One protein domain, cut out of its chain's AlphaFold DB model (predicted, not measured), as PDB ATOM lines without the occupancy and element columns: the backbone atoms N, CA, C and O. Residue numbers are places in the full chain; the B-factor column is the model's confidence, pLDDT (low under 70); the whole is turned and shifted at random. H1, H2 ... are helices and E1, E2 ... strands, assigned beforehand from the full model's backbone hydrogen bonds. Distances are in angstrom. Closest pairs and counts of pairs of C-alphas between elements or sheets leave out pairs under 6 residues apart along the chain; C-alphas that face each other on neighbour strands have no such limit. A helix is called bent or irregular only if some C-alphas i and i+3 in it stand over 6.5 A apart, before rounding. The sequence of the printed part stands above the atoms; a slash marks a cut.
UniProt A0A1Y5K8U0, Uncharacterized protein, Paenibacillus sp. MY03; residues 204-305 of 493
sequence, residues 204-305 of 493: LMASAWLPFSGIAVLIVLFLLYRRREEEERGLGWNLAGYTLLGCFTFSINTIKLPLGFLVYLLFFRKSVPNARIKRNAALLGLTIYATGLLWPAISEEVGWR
ATOM      1  N   LEU A 204     112.382 115.339 138.793       46.88
ATOM      2  CA  LEU A 204     113.639 115.395 139.530       46.88
ATOM      3  C   LEU A 204     113.529 116.284 140.776       46.88
ATOM      4  O   LEU A 204     114.146 115.992 141.799       46.88
ATOM      5  N   MET A 205     112.687 117.324 140.757       47.84
ATOM      6  CA  MET A 205     112.319 118.019 141.997       47.84
ATOM      7  C   MET A 205     111.529 117.090 142.930       47.84
ATOM      8  O   MET A 205     111.854 117.012 144.112       47.84
ATOM      9  N   ALA A 206     110.581 116.295 142.420       51.91
ATOM     10  CA  ALA A 206     109.928 115.263 143.228       51.91
ATOM     11  C   ALA A 206     110.935 114.202 143.726       51.91
ATOM     12  O   ALA A 206     110.861 113.785 144.881       51.91
ATOM     13  N   SER A 207     111.940 113.829 142.924       52.81
ATOM     14  CA  SER A 207     112.947 112.837 143.314       52.81
ATOM     15  C   SER A 207     113.956 113.357 144.336       52.81
ATOM     16  O   SER A 207     114.470 112.558 145.109       52.81
ATOM     17  N   ALA A 208     114.232 114.665 144.378       55.50
ATOM     18  CA  ALA A 208     115.071 115.283 145.404       55.50
ATOM     19  C   ALA A 208     114.316 115.472 146.730       55.50
ATOM     20  O   ALA A 208     114.912 115.338 147.796       55.50
ATOM     21  N   TRP A 209     113.000 115.705 146.704       60.50
ATOM     22  CA  TRP A 209     112.179 115.754 147.923       60.50
ATOM     23  C   TRP A 209     112.056 114.391 148.621       60.50
ATOM     24  O   TRP A 209     111.971 114.342 149.852       60.50
ATOM     25  N   LEU A 210     112.085 113.281 147.878       62.47
ATOM     26  CA  LEU A 210     112.022 111.922 148.437       62.47
ATOM     27  C   LEU A 210     113.123 111.620 149.480       62.47
ATOM     28  O   LEU A 210     112.779 111.187 150.582       62.47
ATOM     29  N   PRO A 211     114.425 111.874 149.233       66.69
ATOM     30  CA  PRO A 211     115.453 111.662 150.245       66.69
ATOM     31  C   PRO A 211     115.331 112.639 151.421       66.69
ATOM     32  O   PRO A 211     115.481 112.210 152.563       66.69
ATOM     33  N   PHE A 212     114.998 113.920 151.202       71.38
ATOM     34  CA  PHE A 212     114.853 114.881 152.309       71.38
ATOM     35  C   PHE A 212     113.677 114.540 153.232       71.38
ATOM     36  O   PHE A 212     113.832 114.531 154.456       71.38
ATOM     37  N   SER A 213     112.519 114.203 152.662       78.31
ATOM     38  CA  SER A 213     111.342 113.762 153.419       78.31
ATOM     39  C   SER A 213     111.597 112.440 154.148       78.31
ATOM     40  O   SER A 213     111.282 112.334 155.334       78.31
ATOM     41  N   GLY A 214     112.257 111.471 153.504       83.31
ATOM     42  CA  GLY A 214     112.662 110.216 154.139       83.31
ATOM     43  C   GLY A 214     113.577 110.437 155.347       83.31
ATOM     44  O   GLY A 214     113.350 109.871 156.418       83.31
ATOM     45  N   ILE A 215     114.567 111.324 155.222       81.19
ATOM     46  CA  ILE A 215     115.472 111.676 156.324       81.19
ATOM     47  C   ILE A 215     114.723 112.402 157.448       81.19
ATOM     48  O   ILE A 215     114.919 112.070 158.619       81.19
ATOM     49  N   ALA A 216     113.834 113.343 157.128       82.75
ATOM     50  CA  ALA A 216     113.012 114.027 158.126       82.75
ATOM     51  C   ALA A 216     112.148 113.034 158.924       82.75
ATOM     52  O   ALA A 216     112.109 113.099 160.155       82.75
ATOM     53  N   VAL A 217     111.529 112.059 158.249       89.12
ATOM     54  CA  VAL A 217     110.773 110.977 158.899       89.12
ATOM     55  C   VAL A 217     111.674 110.159 159.825       89.12
ATOM     56  O   VAL A 217     111.305 109.923 160.976       89.12
ATOM     57  N   LEU A 218     112.882 109.787 159.386       87.88
ATOM     58  CA  LEU A 218     113.848 109.072 160.230       87.88
ATOM     59  C   LEU A 218     114.264 109.884 161.468       87.88
ATOM     60  O   LEU A 218     114.356 109.320 162.562       87.88
ATOM     61  N   ILE A 219     114.460 111.200 161.336       84.38
ATOM     62  CA  ILE A 219     114.759 112.099 162.463       84.38
ATOM     63  C   ILE A 219     113.593 112.112 163.458       84.38
ATOM     64  O   ILE A 219     113.810 111.947 164.660       84.38
ATOM     65  N   VAL A 220     112.353 112.261 162.984       87.00
ATOM     66  CA  VAL A 220     111.170 112.253 163.858       87.00
ATOM     67  C   VAL A 220     111.013 110.900 164.554       87.00
ATOM     68  O   VAL A 220     110.794 110.864 165.767       87.00
ATOM     69  N   LEU A 221     111.196 109.784 163.844       90.12
ATOM     70  CA  LEU A 221     111.167 108.441 164.432       90.12
ATOM     71  C   LEU A 221     112.248 108.258 165.497       90.12
ATOM     72  O   LEU A 221     111.977 107.703 166.564       90.12
ATOM     73  N   PHE A 222     113.453 108.773 165.253       87.12
ATOM     74  CA  PHE A 222     114.527 108.770 166.238       87.12
ATOM     75  C   PHE A 222     114.155 109.587 167.485       87.12
ATOM     76  O   PHE A 222     114.335 109.111 168.609       87.12
ATOM     77  N   LEU A 223     113.577 110.781 167.318       83.94
ATOM     78  CA  LEU A 223     113.095 111.606 168.431       83.94
ATOM     79  C   LEU A 223     111.980 110.908 169.227       83.94
ATOM     80  O   LEU A 223     111.998 110.941 170.460       83.94
ATOM     81  N   LEU A 224     111.049 110.230 168.550       88.94
ATOM     82  CA  LEU A 224     110.004 109.427 169.190       88.94
ATOM     83  C   LEU A 224     110.592 108.243 169.964       88.94
ATOM     84  O   LEU A 224     110.214 108.018 171.111       88.94
ATOM     85  N   TYR A 225     111.570 107.537 169.393       88.50
ATOM     86  CA  TYR A 225     112.257 106.422 170.046       88.50
ATOM     87  C   TYR A 225     112.977 106.839 171.339       88.50
ATOM     88  O   TYR A 225     113.074 106.051 172.287       88.50
ATOM     89  N   ARG A 226     113.471 108.082 171.407       83.62
ATOM     90  CA  ARG A 226     114.096 108.636 172.621       83.62
ATOM     91  C   ARG A 226     113.097 108.999 173.712       83.62
ATOM     92  O   ARG A 226     113.480 108.993 174.874       83.62
ATOM     93  N   ARG A 227     111.844 109.282 173.356       85.19
ATOM     94  CA  ARG A 227     110.759 109.595 174.299       85.19
ATOM     95  C   ARG A 227     110.062 108.346 174.852       85.19
ATOM     96  O   ARG A 227     108.938 108.453 175.329       85.19
ATOM     97  N   ARG A 228     110.689 107.167 174.757       84.75
ATOM     98  CA  ARG A 228     110.141 105.938 175.343       84.75
ATOM     99  C   ARG A 228     110.068 106.034 176.861       84.75
ATOM    100  O   ARG A 228     111.001 106.517 177.496       84.75
ATOM    101  N   GLU A 229     108.961 105.558 177.404       81.56
ATOM    102  CA  GLU A 229     108.694 105.537 178.842       81.56
ATOM    103  C   GLU A 229     109.116 104.184 179.432       81.56
ATOM    104  O   GLU A 229     109.640 104.125 180.538       81.56
ATOM    105  N   GLU A 230     108.982 103.108 178.651       86.38
ATOM    106  CA  GLU A 230     109.271 101.738 179.076       86.38
ATOM    107  C   GLU A 230     110.210 101.030 178.089       86.38
ATOM    108  O   GLU A 230     110.215 101.313 176.882       86.38
ATOM    109  N   GLU A 231     111.026 100.094 178.586       84.56
ATOM    110  CA  GLU A 231     111.858  99.265 177.716       84.56
ATOM    111  C   GLU A 231     111.001  98.236 176.981       84.56
ATOM    112  O   GLU A 231     110.345  97.386 177.574       84.56
ATOM    113  N   GLU A 232     111.025  98.313 175.656       87.19
ATOM    114  CA  GLU A 232     110.267  97.430 174.786       87.19
ATOM    115  C   GLU A 232     111.186  96.888 173.692       87.19
ATOM    116  O   GLU A 232     111.807  97.642 172.928       87.19
ATOM    117  N   ARG A 233     111.283  95.557 173.615       88.75
ATOM    118  CA  ARG A 233     112.094  94.880 172.606       88.75
ATOM    119  C   ARG A 233     111.512  95.158 171.221       88.75
ATOM    120  O   ARG A 233     110.338  94.918 170.975       88.75
ATOM    121  N   GLY A 234     112.348  95.652 170.310       89.00
ATOM    122  CA  GLY A 234     111.926  95.937 168.936       89.00
ATOM    123  C   GLY A 234     111.117  97.226 168.760       89.00
ATOM    124  O   GLY A 234     110.559  97.431 167.689       89.00
ATOM    125  N   LEU A 235     111.092  98.131 169.749       90.06
ATOM    126  CA  LEU A 235     110.328  99.384 169.670       90.06
ATOM    127  C   LEU A 235     110.581 100.193 168.385       90.06
ATOM    128  O   LEU A 235     109.650 100.789 167.860       90.06
ATOM    129  N   GLY A 236     111.809 100.211 167.855       88.00
ATOM    130  CA  GLY A 236     112.111 100.901 166.593       88.00
ATOM    131  C   GLY A 236     111.306 100.356 165.407       88.00
ATOM    132  O   GLY A 236     110.695 101.133 164.675       88.00
ATOM    133  N   TRP A 237     111.228  99.028 165.276       90.44
ATOM    134  CA  TRP A 237     110.394  98.372 164.265       90.44
ATOM    135  C   TRP A 237     108.912  98.609 164.509       90.44
ATOM    136  O   TRP A 237     108.173  98.837 163.558       90.44
ATOM    137  N   ASN A 238     108.493  98.653 165.775       92.50
ATOM    138  CA  ASN A 238     107.117  98.995 166.110       92.50
ATOM    139  C   ASN A 238     106.799 100.421 165.640       92.50
ATOM    140  O   ASN A 238     105.821 100.605 164.933       92.50
ATOM    141  N   LEU A 239     107.633 101.425 165.938       94.12
ATOM    142  CA  LEU A 239     107.412 102.809 165.486       94.12
ATOM    143  C   LEU A 239     107.376 102.933 163.955       94.12
ATOM    144  O   LEU A 239     106.505 103.627 163.424       94.12
ATOM    145  N   ALA A 240     108.270 102.241 163.244       93.00
ATOM    146  CA  ALA A 240     108.231 102.174 161.784       93.00
ATOM    147  C   ALA A 240     106.919 101.537 161.291       93.00
ATOM    148  O   ALA A 240     106.240 102.112 160.445       93.00
ATOM    149  N   GLY A 241     106.506 100.417 161.891       95.88
ATOM    150  CA  GLY A 241     105.245  99.738 161.592       95.88
ATOM    151  C   GLY A 241     104.016 100.609 161.852       95.88
ATOM    152  O   GLY A 241     103.147 100.690 160.996       95.88
ATOM    153  N   TYR A 242     103.962 101.329 162.977       95.62
ATOM    154  CA  TYR A 242     102.879 102.276 163.275       95.62
ATOM    155  C   TYR A 242     102.838 103.438 162.277       95.62
ATOM    156  O   TYR A 242     101.753 103.877 161.909       95.62
ATOM    157  N   THR A 243     103.993 103.913 161.806       95.94
ATOM    158  CA  THR A 243     104.066 104.970 160.782       95.94
ATOM    159  C   THR A 243     103.578 104.467 159.428       95.94
ATOM    160  O   THR A 243     102.740 105.120 158.813       95.94
ATOM    161  N   LEU A 244     104.024 103.278 159.005       94.94
ATOM    162  CA  LEU A 244     103.538 102.616 157.791       94.94
ATOM    163  C   LEU A 244     102.032 102.355 157.858       94.94
ATOM    164  O   LEU A 244     101.310 102.599 156.900       94.94
ATOM    165  N   LEU A 245     101.544 101.915 159.018       94.56
ATOM    166  CA  LEU A 245     100.124 101.707 159.261       94.56
ATOM    167  C   LEU A 245      99.352 103.032 159.159       94.56
ATOM    168  O   LEU A 245      98.289 103.072 158.557       94.56
ATOM    169  N   GLY A 246      99.892 104.133 159.683       91.12
ATOM    170  CA  GLY A 246      99.274 105.455 159.570       91.12
ATOM    171  C   GLY A 246      99.209 105.995 158.138       91.12
ATOM    172  O   GLY A 246      98.232 106.657 157.797       91.12
ATOM    173  N   CYS A 247     100.213 105.711 157.300       92.94
ATOM    174  CA  CYS A 247     100.239 106.163 155.904       92.94
ATOM    175  C   CYS A 247      99.580 105.183 154.923       92.94
ATOM    176  O   CYS A 247      99.462 105.494 153.739       92.94
ATOM    177  N   PHE A 248      99.181 103.991 155.377       94.50
ATOM    178  CA  PHE A 248      98.589 102.979 154.514       94.50
ATOM    179  C   PHE A 248      97.196 103.404 154.048       94.50
ATOM    180  O   PHE A 248      96.310 103.732 154.849       94.50
ATOM    181  N   THR A 249      97.001 103.345 152.736       92.00
ATOM    182  CA  THR A 249      95.773 103.775 152.074       92.00
ATOM    183  C   THR A 249      95.115 102.630 151.336       92.00
ATOM    184  O   THR A 249      95.766 101.691 150.884       92.00
ATOM    185  N   PHE A 250      93.801 102.735 151.202       92.81
ATOM    186  CA  PHE A 250      93.003 101.870 150.356       92.81
ATOM    187  C   PHE A 250      92.239 102.745 149.369       92.81
ATOM    188  O   PHE A 250      91.648 103.749 149.771       92.81
ATOM    189  N   SER A 251      92.289 102.399 148.084       86.81
ATOM    190  CA  SER A 251      91.637 103.178 147.028       86.81
ATOM    191  C   SER A 251      90.363 102.472 146.586       86.81
ATOM    192  O   SER A 251      90.409 101.303 146.208       86.81
ATOM    193  N   ILE A 252      89.236 103.182 146.634       88.12
ATOM    194  CA  ILE A 252      87.958 102.738 146.069       88.12
ATOM    195  C   ILE A 252      87.553 103.795 145.046       88.12
ATOM    196  O   ILE A 252      87.244 104.930 145.413       88.12
ATOM    197  N   ASN A 253      87.569 103.429 143.764       88.38
ATOM    198  CA  ASN A 253      87.431 104.372 142.652       88.38
ATOM    199  C   ASN A 253      88.482 105.499 142.759       88.38
ATOM    200  O   ASN A 253      89.677 105.221 142.841       88.38
ATOM    201  N   THR A 254      88.047 106.760 142.791       81.12
ATOM    202  CA  THR A 254      88.893 107.955 142.936       81.12
ATOM    203  C   THR A 254      89.148 108.365 144.389       81.12
ATOM    204  O   THR A 254      89.986 109.228 144.645       81.12
ATOM    205  N   ILE A 255      88.468 107.753 145.365       82.44
ATOM    206  CA  ILE A 255      88.583 108.132 146.776       82.44
ATOM    207  C   ILE A 255      89.658 107.274 147.450       82.44
ATOM    208  O   ILE A 255      89.546 106.048 147.538       82.44
ATOM    209  N   LYS A 256      90.693 107.934 147.976       88.56
ATOM    210  CA  LYS A 256      91.715 107.317 148.831       88.56
ATOM    211  C   LYS A 256      91.264 107.419 150.287       88.56
ATOM    212  O   LYS A 256      90.934 108.503 150.758       88.56
ATOM    213  N   LEU A 257      91.221 106.293 150.994       90.50
ATOM    214  CA  LEU A 257      90.835 106.216 152.405       90.50
ATOM    215  C   LEU A 257      92.044 105.807 153.265       90.50
ATOM    216  O   LEU A 257      92.773 104.889 152.876       90.50
ATOM    217  N   PRO A 258      92.251 106.408 154.455       93.19
ATOM    218  CA  PRO A 258      93.358 106.080 155.360       93.19
ATOM    219  C   PRO A 258      93.064 104.802 156.162       93.19
ATOM    220  O   PRO A 258      92.961 104.814 157.392       93.19
ATOM    221  N   LEU A 259      92.873 103.681 155.459       93.75
ATOM    222  CA  LEU A 259      92.433 102.417 156.050       93.75
ATOM    223  C   LEU A 259      93.378 101.932 157.152       93.75
ATOM    224  O   LEU A 259      92.917 101.448 158.183       93.75
ATOM    225  N   GLY A 260      94.689 102.096 156.981       93.00
ATOM    226  CA  GLY A 260      95.630 101.655 158.003       93.00
ATOM    227  C   GLY A 260      95.496 102.454 159.300       93.00
ATOM    228  O   GLY A 260      95.533 101.876 160.387       93.00
ATOM    229  N   PHE A 261      95.206 103.754 159.222       93.38
ATOM    230  CA  PHE A 261      94.926 104.546 160.417       93.38
ATOM    231  C   PHE A 261      93.612 104.124 161.102       93.38
ATOM    232  O   PHE A 261      93.532 104.108 162.331       93.38
ATOM    233  N   LEU A 262      92.595 103.705 160.340       93.50
ATOM    234  CA  LEU A 262      91.373 103.119 160.909       93.50
ATOM    235  C   LEU A 262      91.665 101.797 161.634       93.50
ATOM    236  O   LEU A 262      91.208 101.597 162.760       93.50
ATOM    237  N   VAL A 263      92.487 100.927 161.038       93.94
ATOM    238  CA  VAL A 263      92.962  99.685 161.674       93.94
ATOM    239  C   VAL A 263      93.729  99.996 162.962       93.94
ATOM    240  O   VAL A 263      93.498  99.356 163.990       93.94
ATOM    241  N   TYR A 264      94.584 101.022 162.956       94.69
ATOM    242  CA  TYR A 264      95.251 101.512 164.161       94.69
ATOM    243  C   TYR A 264      94.245 101.891 165.263       94.69
ATOM    244  O   TYR A 264      94.393 101.454 166.407       94.69
ATOM    245  N   LEU A 265      93.209 102.668 164.929       92.44
ATOM    246  CA  LEU A 265      92.199 103.115 165.894       92.44
ATOM    247  C   LEU A 265      91.398 101.956 166.499       92.44
ATOM    248  O   LEU A 265      91.109 101.994 167.698       92.44
ATOM    249  N   LEU A 266      91.057 100.951 165.689       92.88
ATOM    250  CA  LEU A 266      90.243  99.806 166.103       92.88
ATOM    251  C   LEU A 266      91.037  98.790 166.930       92.88
ATOM    252  O   LEU A 266      90.556  98.345 167.971       92.88
ATOM    253  N   PHE A 267      92.253  98.447 166.499       92.75
ATOM    254  CA  PHE A 267      92.987  97.306 167.054       92.75
ATOM    255  C   PHE A 267      94.187  97.697 167.919       92.75
ATOM    256  O   PHE A 267      94.533  96.974 168.851       92.75
ATOM    257  N   PHE A 268      94.819  98.846 167.664       89.38
ATOM    258  CA  PHE A 268      96.132  99.164 168.239       89.38
ATOM    259  C   PHE A 268      96.166 100.424 169.120       89.38
ATOM    260  O   PHE A 268      97.190 100.729 169.732       89.38
ATOM    261  N   ARG A 269      95.043 101.138 169.276       86.31
ATOM    262  CA  ARG A 269      94.948 102.371 170.084       86.31
ATOM    263  C   ARG A 269      95.399 102.202 171.542       86.31
ATOM    264  O   ARG A 269      95.907 103.153 172.133       86.31
ATOM    265  N   LYS A 270      95.192 101.021 172.130       85.12
ATOM    266  CA  LYS A 270      95.505 100.715 173.539       85.12
ATOM    267  C   LYS A 270      96.775  99.869 173.715       85.12
ATOM    268  O   LYS A 270      96.915  99.203 174.733       85.12
ATOM    269  N   SER A 271      97.696  99.868 172.749       79.94
ATOM    270  CA  SER A 271      98.910  99.052 172.844       79.94
ATOM    271  C   SER A 271      99.830  99.537 173.978       79.94
ATOM    272  O   SER A 271     100.500 100.562 173.842       79.94
ATOM    273  N   VAL A 272      99.882  98.800 175.083       82.19
ATOM    274  CA  VAL A 272     100.889  98.945 176.147       82.19
ATOM    275  C   VAL A 272     101.987  97.907 175.872       82.19
ATOM    276  O   VAL A 272     101.647  96.804 175.438       82.19
ATOM    277  N   PRO A 273     103.284  98.212 176.051       85.81
ATOM    278  CA  PRO A 273     103.873  99.447 176.584       85.81
ATOM    279  C   PRO A 273     104.032 100.570 175.540       85.81
ATOM    280  O   PRO A 273     103.791 100.364 174.348       85.81
ATOM    281  N   ASN A 274     104.418 101.777 175.980       87.88
ATOM    282  CA  ASN A 274     104.754 102.929 175.119       87.88
ATOM    283  C   ASN A 274     103.626 103.448 174.189       87.88
ATOM    284  O   ASN A 274     103.889 103.975 173.100       87.88
ATOM    285  N   ALA A 275     102.361 103.348 174.612       87.38
ATOM    286  CA  ALA A 275     101.188 103.719 173.806       87.38
ATOM    287  C   ALA A 275     101.270 105.137 173.205       87.38
ATOM    288  O   ALA A 275     100.876 105.364 172.058       87.38
ATOM    289  N   ARG A 276     101.818 106.102 173.960       86.56
ATOM    290  CA  ARG A 276     101.900 107.512 173.551       86.56
ATOM    291  C   ARG A 276     102.795 107.727 172.329       86.56
ATOM    292  O   ARG A 276     102.396 108.434 171.407       86.56
ATOM    293  N   ILE A 277     103.986 107.124 172.300       90.81
ATOM    294  CA  ILE A 277     104.919 107.289 171.173       90.81
ATOM    295  C   ILE A 277     104.482 106.488 169.942       90.81
ATOM    296  O   ILE A 277     104.629 106.985 168.829       90.81
ATOM    297  N   LYS A 278     103.852 105.319 170.129       93.31
ATOM    298  CA  LYS A 278     103.242 104.533 169.041       93.31
ATOM    299  C   LYS A 278     102.080 105.281 168.384       93.31
ATOM    300  O   LYS A 278     102.000 105.335 167.161       93.31
ATOM    301  N   ARG A 279     101.242 105.954 169.182       91.31
ATOM    302  CA  ARG A 279     100.203 106.866 168.674       91.31
ATOM    303  C   ARG A 279     100.793 108.001 167.847       91.31
ATOM    304  O   ARG A 279     100.283 108.296 166.776       91.31
ATOM    305  N   ASN A 280     101.857 108.636 168.333       89.38
ATOM    306  CA  ASN A 280     102.499 109.727 167.600       89.38
ATOM    307  C   ASN A 280     103.134 109.244 166.286       89.38
ATOM    308  O   ASN A 280     103.101 109.980 165.309       89.38
ATOM    309  N   ALA A 281     103.659 108.016 166.235       93.75
ATOM    310  CA  ALA A 281     104.132 107.400 164.996       93.75
ATOM    311  C   ALA A 281     102.981 107.136 164.005       93.75
ATOM    312  O   ALA A 281     103.089 107.482 162.832       93.75
ATOM    313  N   ALA A 282     101.835 106.631 164.474       93.38
ATOM    314  CA  ALA A 282     100.641 106.489 163.633       93.38
ATOM    315  C   ALA A 282     100.112 107.840 163.117       93.38
ATOM    316  O   ALA A 282      99.733 107.952 161.953       93.38
ATOM    317  N   LEU A 283     100.138 108.886 163.953       90.69
ATOM    318  CA  LEU A 283      99.790 110.253 163.549       90.69
ATOM    319  C   LEU A 283     100.787 110.841 162.544       90.69
ATOM    320  O   LEU A 283     100.367 111.551 161.635       90.69
ATOM    321  N   LEU A 284     102.084 110.538 162.668       91.19
ATOM    322  CA  LEU A 284     103.091 110.910 161.669       91.19
ATOM    323  C   LEU A 284     102.753 110.281 160.311       91.19
ATOM    324  O   LEU A 284     102.711 110.992 159.314       91.19
ATOM    325  N   GLY A 285     102.434 108.983 160.287       92.56
ATOM    326  CA  GLY A 285     101.976 108.293 159.079       92.56
ATOM    327  C   GLY A 285     100.728 108.929 158.462       92.56
ATOM    328  O   GLY A 285     100.697 109.189 157.261       92.56
ATOM    329  N   LEU A 286      99.729 109.256 159.288       92.50
ATOM    330  CA  LEU A 286      98.519 109.951 158.840       92.50
ATOM    331  C   LEU A 286      98.829 111.350 158.287       92.50
ATOM    332  O   LEU A 286      98.214 111.778 157.316       92.50
ATOM    333  N   THR A 287      99.785 112.058 158.891       87.06
ATOM    334  CA  THR A 287     100.223 113.380 158.423       87.06
ATOM    335  C   THR A 287     100.873 113.269 157.047       87.06
ATOM    336  O   THR A 287     100.502 114.025 156.159       87.06
ATOM    337  N   ILE A 288     101.764 112.288 156.844       89.88
ATOM    338  CA  ILE A 288     102.381 111.990 155.537       89.88
ATOM    339  C   ILE A 288     101.296 111.708 154.487       89.88
ATOM    340  O   ILE A 288     101.341 112.251 153.381       89.88
ATOM    341  N   TYR A 289     100.291 110.904 154.841       90.50
ATOM    342  CA  TYR A 289      99.137 110.651 153.979       90.50
ATOM    343  C   TYR A 289      98.374 111.937 153.631       90.50
ATOM    344  O   TYR A 289      98.144 112.208 152.455       90.50
ATOM    345  N   ALA A 290      98.010 112.741 154.634       87.06
ATOM    346  CA  ALA A 290      97.263 113.978 154.433       87.06
ATOM    347  C   ALA A 290      98.035 114.958 153.539       87.06
ATOM    348  O   ALA A 290      97.461 115.518 152.610       87.06
ATOM    349  N   THR A 291      99.348 115.100 153.746       81.12
ATOM    350  CA  THR A 291     100.200 115.908 152.863       81.12
ATOM    351  C   THR A 291     100.245 115.358 151.439       81.12
ATOM    352  O   THR A 291     100.204 116.137 150.495       81.12
ATOM    353  N   GLY A 292     100.255 114.033 151.262       82.62
ATOM    354  CA  GLY A 292     100.189 113.404 149.941       82.62
ATOM    355  C   GLY A 292      98.841 113.594 149.236       82.62
ATOM    356  O   GLY A 292      98.799 113.616 148.012       82.62
ATOM    357  N   LEU A 293      97.750 113.763 149.988       82.50
ATOM    358  CA  LEU A 293      96.421 114.057 149.441       82.50
ATOM    359  C   LEU A 293      96.285 115.519 149.005       82.50
ATOM    360  O   LEU A 293      95.587 115.810 148.040       82.50
ATOM    361  N   LEU A 294      96.970 116.423 149.708       75.69
ATOM    362  CA  LEU A 294      97.059 117.838 149.353       75.69
ATOM    363  C   LEU A 294      98.076 118.096 148.234       75.69
ATOM    364  O   LEU A 294      98.005 119.140 147.595       75.69
ATOM    365  N   TRP A 295      99.005 117.164 147.986       74.88
ATOM    366  CA  TRP A 295     100.072 117.351 147.004       74.88
ATOM    367  C   TRP A 295      99.561 117.664 145.593       74.88
ATOM    368  O   TRP A 295     100.067 118.636 145.057       74.88
ATOM    369  N   PRO A 296      98.564 116.960 145.012       67.69
ATOM    370  CA  PRO A 296      98.029 117.303 143.693       67.69
ATOM    371  C   PRO A 296      97.505 118.739 143.615       67.69
ATOM    372  O   PRO A 296      97.916 119.480 142.733       67.69
ATOM    373  N   ALA A 297      96.703 119.168 144.595       65.19
ATOM    374  CA  ALA A 297      96.171 120.530 144.646       65.19
ATOM    375  C   ALA A 297      97.289 121.577 144.784       65.19
ATOM    376  O   ALA A 297      97.280 122.596 144.102       65.19
ATOM    377  N   ILE A 298      98.296 121.297 145.617       61.41
ATOM    378  CA  ILE A 298      99.470 122.165 145.767       61.41
ATOM    379  C   ILE A 298     100.311 122.160 144.484       61.41
ATOM    380  O   ILE A 298     100.805 123.205 144.087       61.41
ATOM    381  N   SER A 299     100.505 121.015 143.829       59.75
ATOM    382  CA  SER A 299     101.329 120.902 142.624       59.75
ATOM    383  C   SER A 299     100.658 121.508 141.405       59.75
ATOM    384  O   SER A 299     101.353 122.099 140.591       59.75
ATOM    385  N   GLU A 300      99.334 121.418 141.298       54.22
ATOM    386  CA  GLU A 300      98.564 122.120 140.275       54.22
ATOM    387  C   GLU A 300      98.637 123.632 140.531       54.22
ATOM    388  O   GLU A 300      99.051 124.382 139.654       54.22
ATOM    389  N   GLU A 301      98.400 124.103 141.757       50.94
ATOM    390  CA  GLU A 301      98.468 125.538 142.068       50.94
ATOM    391  C   GLU A 301      99.897 126.124 141.969       50.94
ATOM    392  O   GLU A 301     100.083 127.300 141.650       50.94
ATOM    393  N   VAL A 302     100.937 125.314 142.202       53.44
ATOM    394  CA  VAL A 302     102.356 125.711 142.081       53.44
ATOM    395  C   VAL A 302     102.902 125.525 140.658       53.44
ATOM    396  O   VAL A 302     103.825 126.247 140.271       53.44
ATOM    397  N   GLY A 303     102.364 124.569 139.898       47.00
ATOM    398  CA  GLY A 303     102.741 124.257 138.517       47.00
ATOM    399  C   GLY A 303     102.107 125.200 137.497       47.00
ATOM    400  O   GLY A 303     102.781 125.599 136.554       47.00
ATOM    401  N   TRP A 304     100.866 125.635 137.741       45.06
ATOM    402  CA  TRP A 304     100.116 126.550 136.870       45.06
ATOM    403  C   TRP A 304     100.242 128.028 137.244       45.06
ATOM    404  O   TRP A 304      99.748 128.884 136.513       45.06
ATOM    405  N   ARG A 305     100.899 128.369 138.363       43.97
ATOM    406  CA  ARG A 305     101.129 129.775 138.715       43.97
ATOM    407  C   ARG A 305     102.048 130.423 137.690       43.97
ATOM    408  O   ARG A 305     103.262 130.234 137.764       43.97
TER     409      ARG A 305
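Overview. This is residues 204 to 305 of the 493 residues of an uncharacterized protein of Paenibacillus sp. MY03 (UniProt A0A1Y5K8U0). Picture a flat, mostly helical slab: H2 and H4a pack slantwise on each other in the middle, H1 runs along one side and H3 along the other, and a small strand hairpin, E1 and E2, lies at the edge. Residues 204 to 212 of H1 and residues 294 to 305, of which 294 to 303 belong to H4, stick out. You read 102 residues, with H1, H2, E1, E2, H3 and H4 in this order, the two strands antiparallel. The whole is only just loose, close to compact, with a radius of gyration of the C-alphas of 15.4 A and spans of 50 by 30 by 16 A.

Along the chain. Find C-alpha 204 at (113.639, 115.395, 139.530); from there H1 runs 33.8 A to residue 226. Next come H2, residues 235 to 247, 18.4 A long, E1, residues 250 to 252, E2, residues 255 to 257, and H3, residues 259 to 268. H4, residues 275 to 303, was assigned as one helix by its hydrogen bonds but is bent, with C-alphas 293 and 296 6.8 A apart. Its arm H4a, residues 275 to 293, is 26.9 A long; H4b, residues 296 to 303, ends at C-alpha 303 (102.741, 124.257, 138.517).

Arrangement. Look first at the C-alphas of Gly 246 and Gly 285, 3.9 A apart, the closest where H2 and H4a touch, the same way at a shallow tilt of 34.7 degrees, only just short of steep. With residues 221 to 225 alone H1 touches H4a, opposite ways at 13 degrees, a shallow tilt; C-alphas 224 and 277 are closest, 5.9 A. H2 touches H3 at a steep tilt of 45 degrees, C-alphas 246 and 261 being closest at 4.5 A. In the hairpin E1 and E2, N 250 and O 257 are within hydrogen-bond range at 2.9 A. H1 and H3 are apart. Every O i to N i+4 pair is within range in H2, H3, H4a and H4b; in H1, 17 of 19 are.

Size, cuts and confidence. The C-alphas of Glu 231 and Arg 305, the two farthest apart, are 50.7 A from each other. The printed part has no cut, and no link is long. Check the B-factor column: pLDDT is under 70 at residues 204 to 211 and 296 to 305.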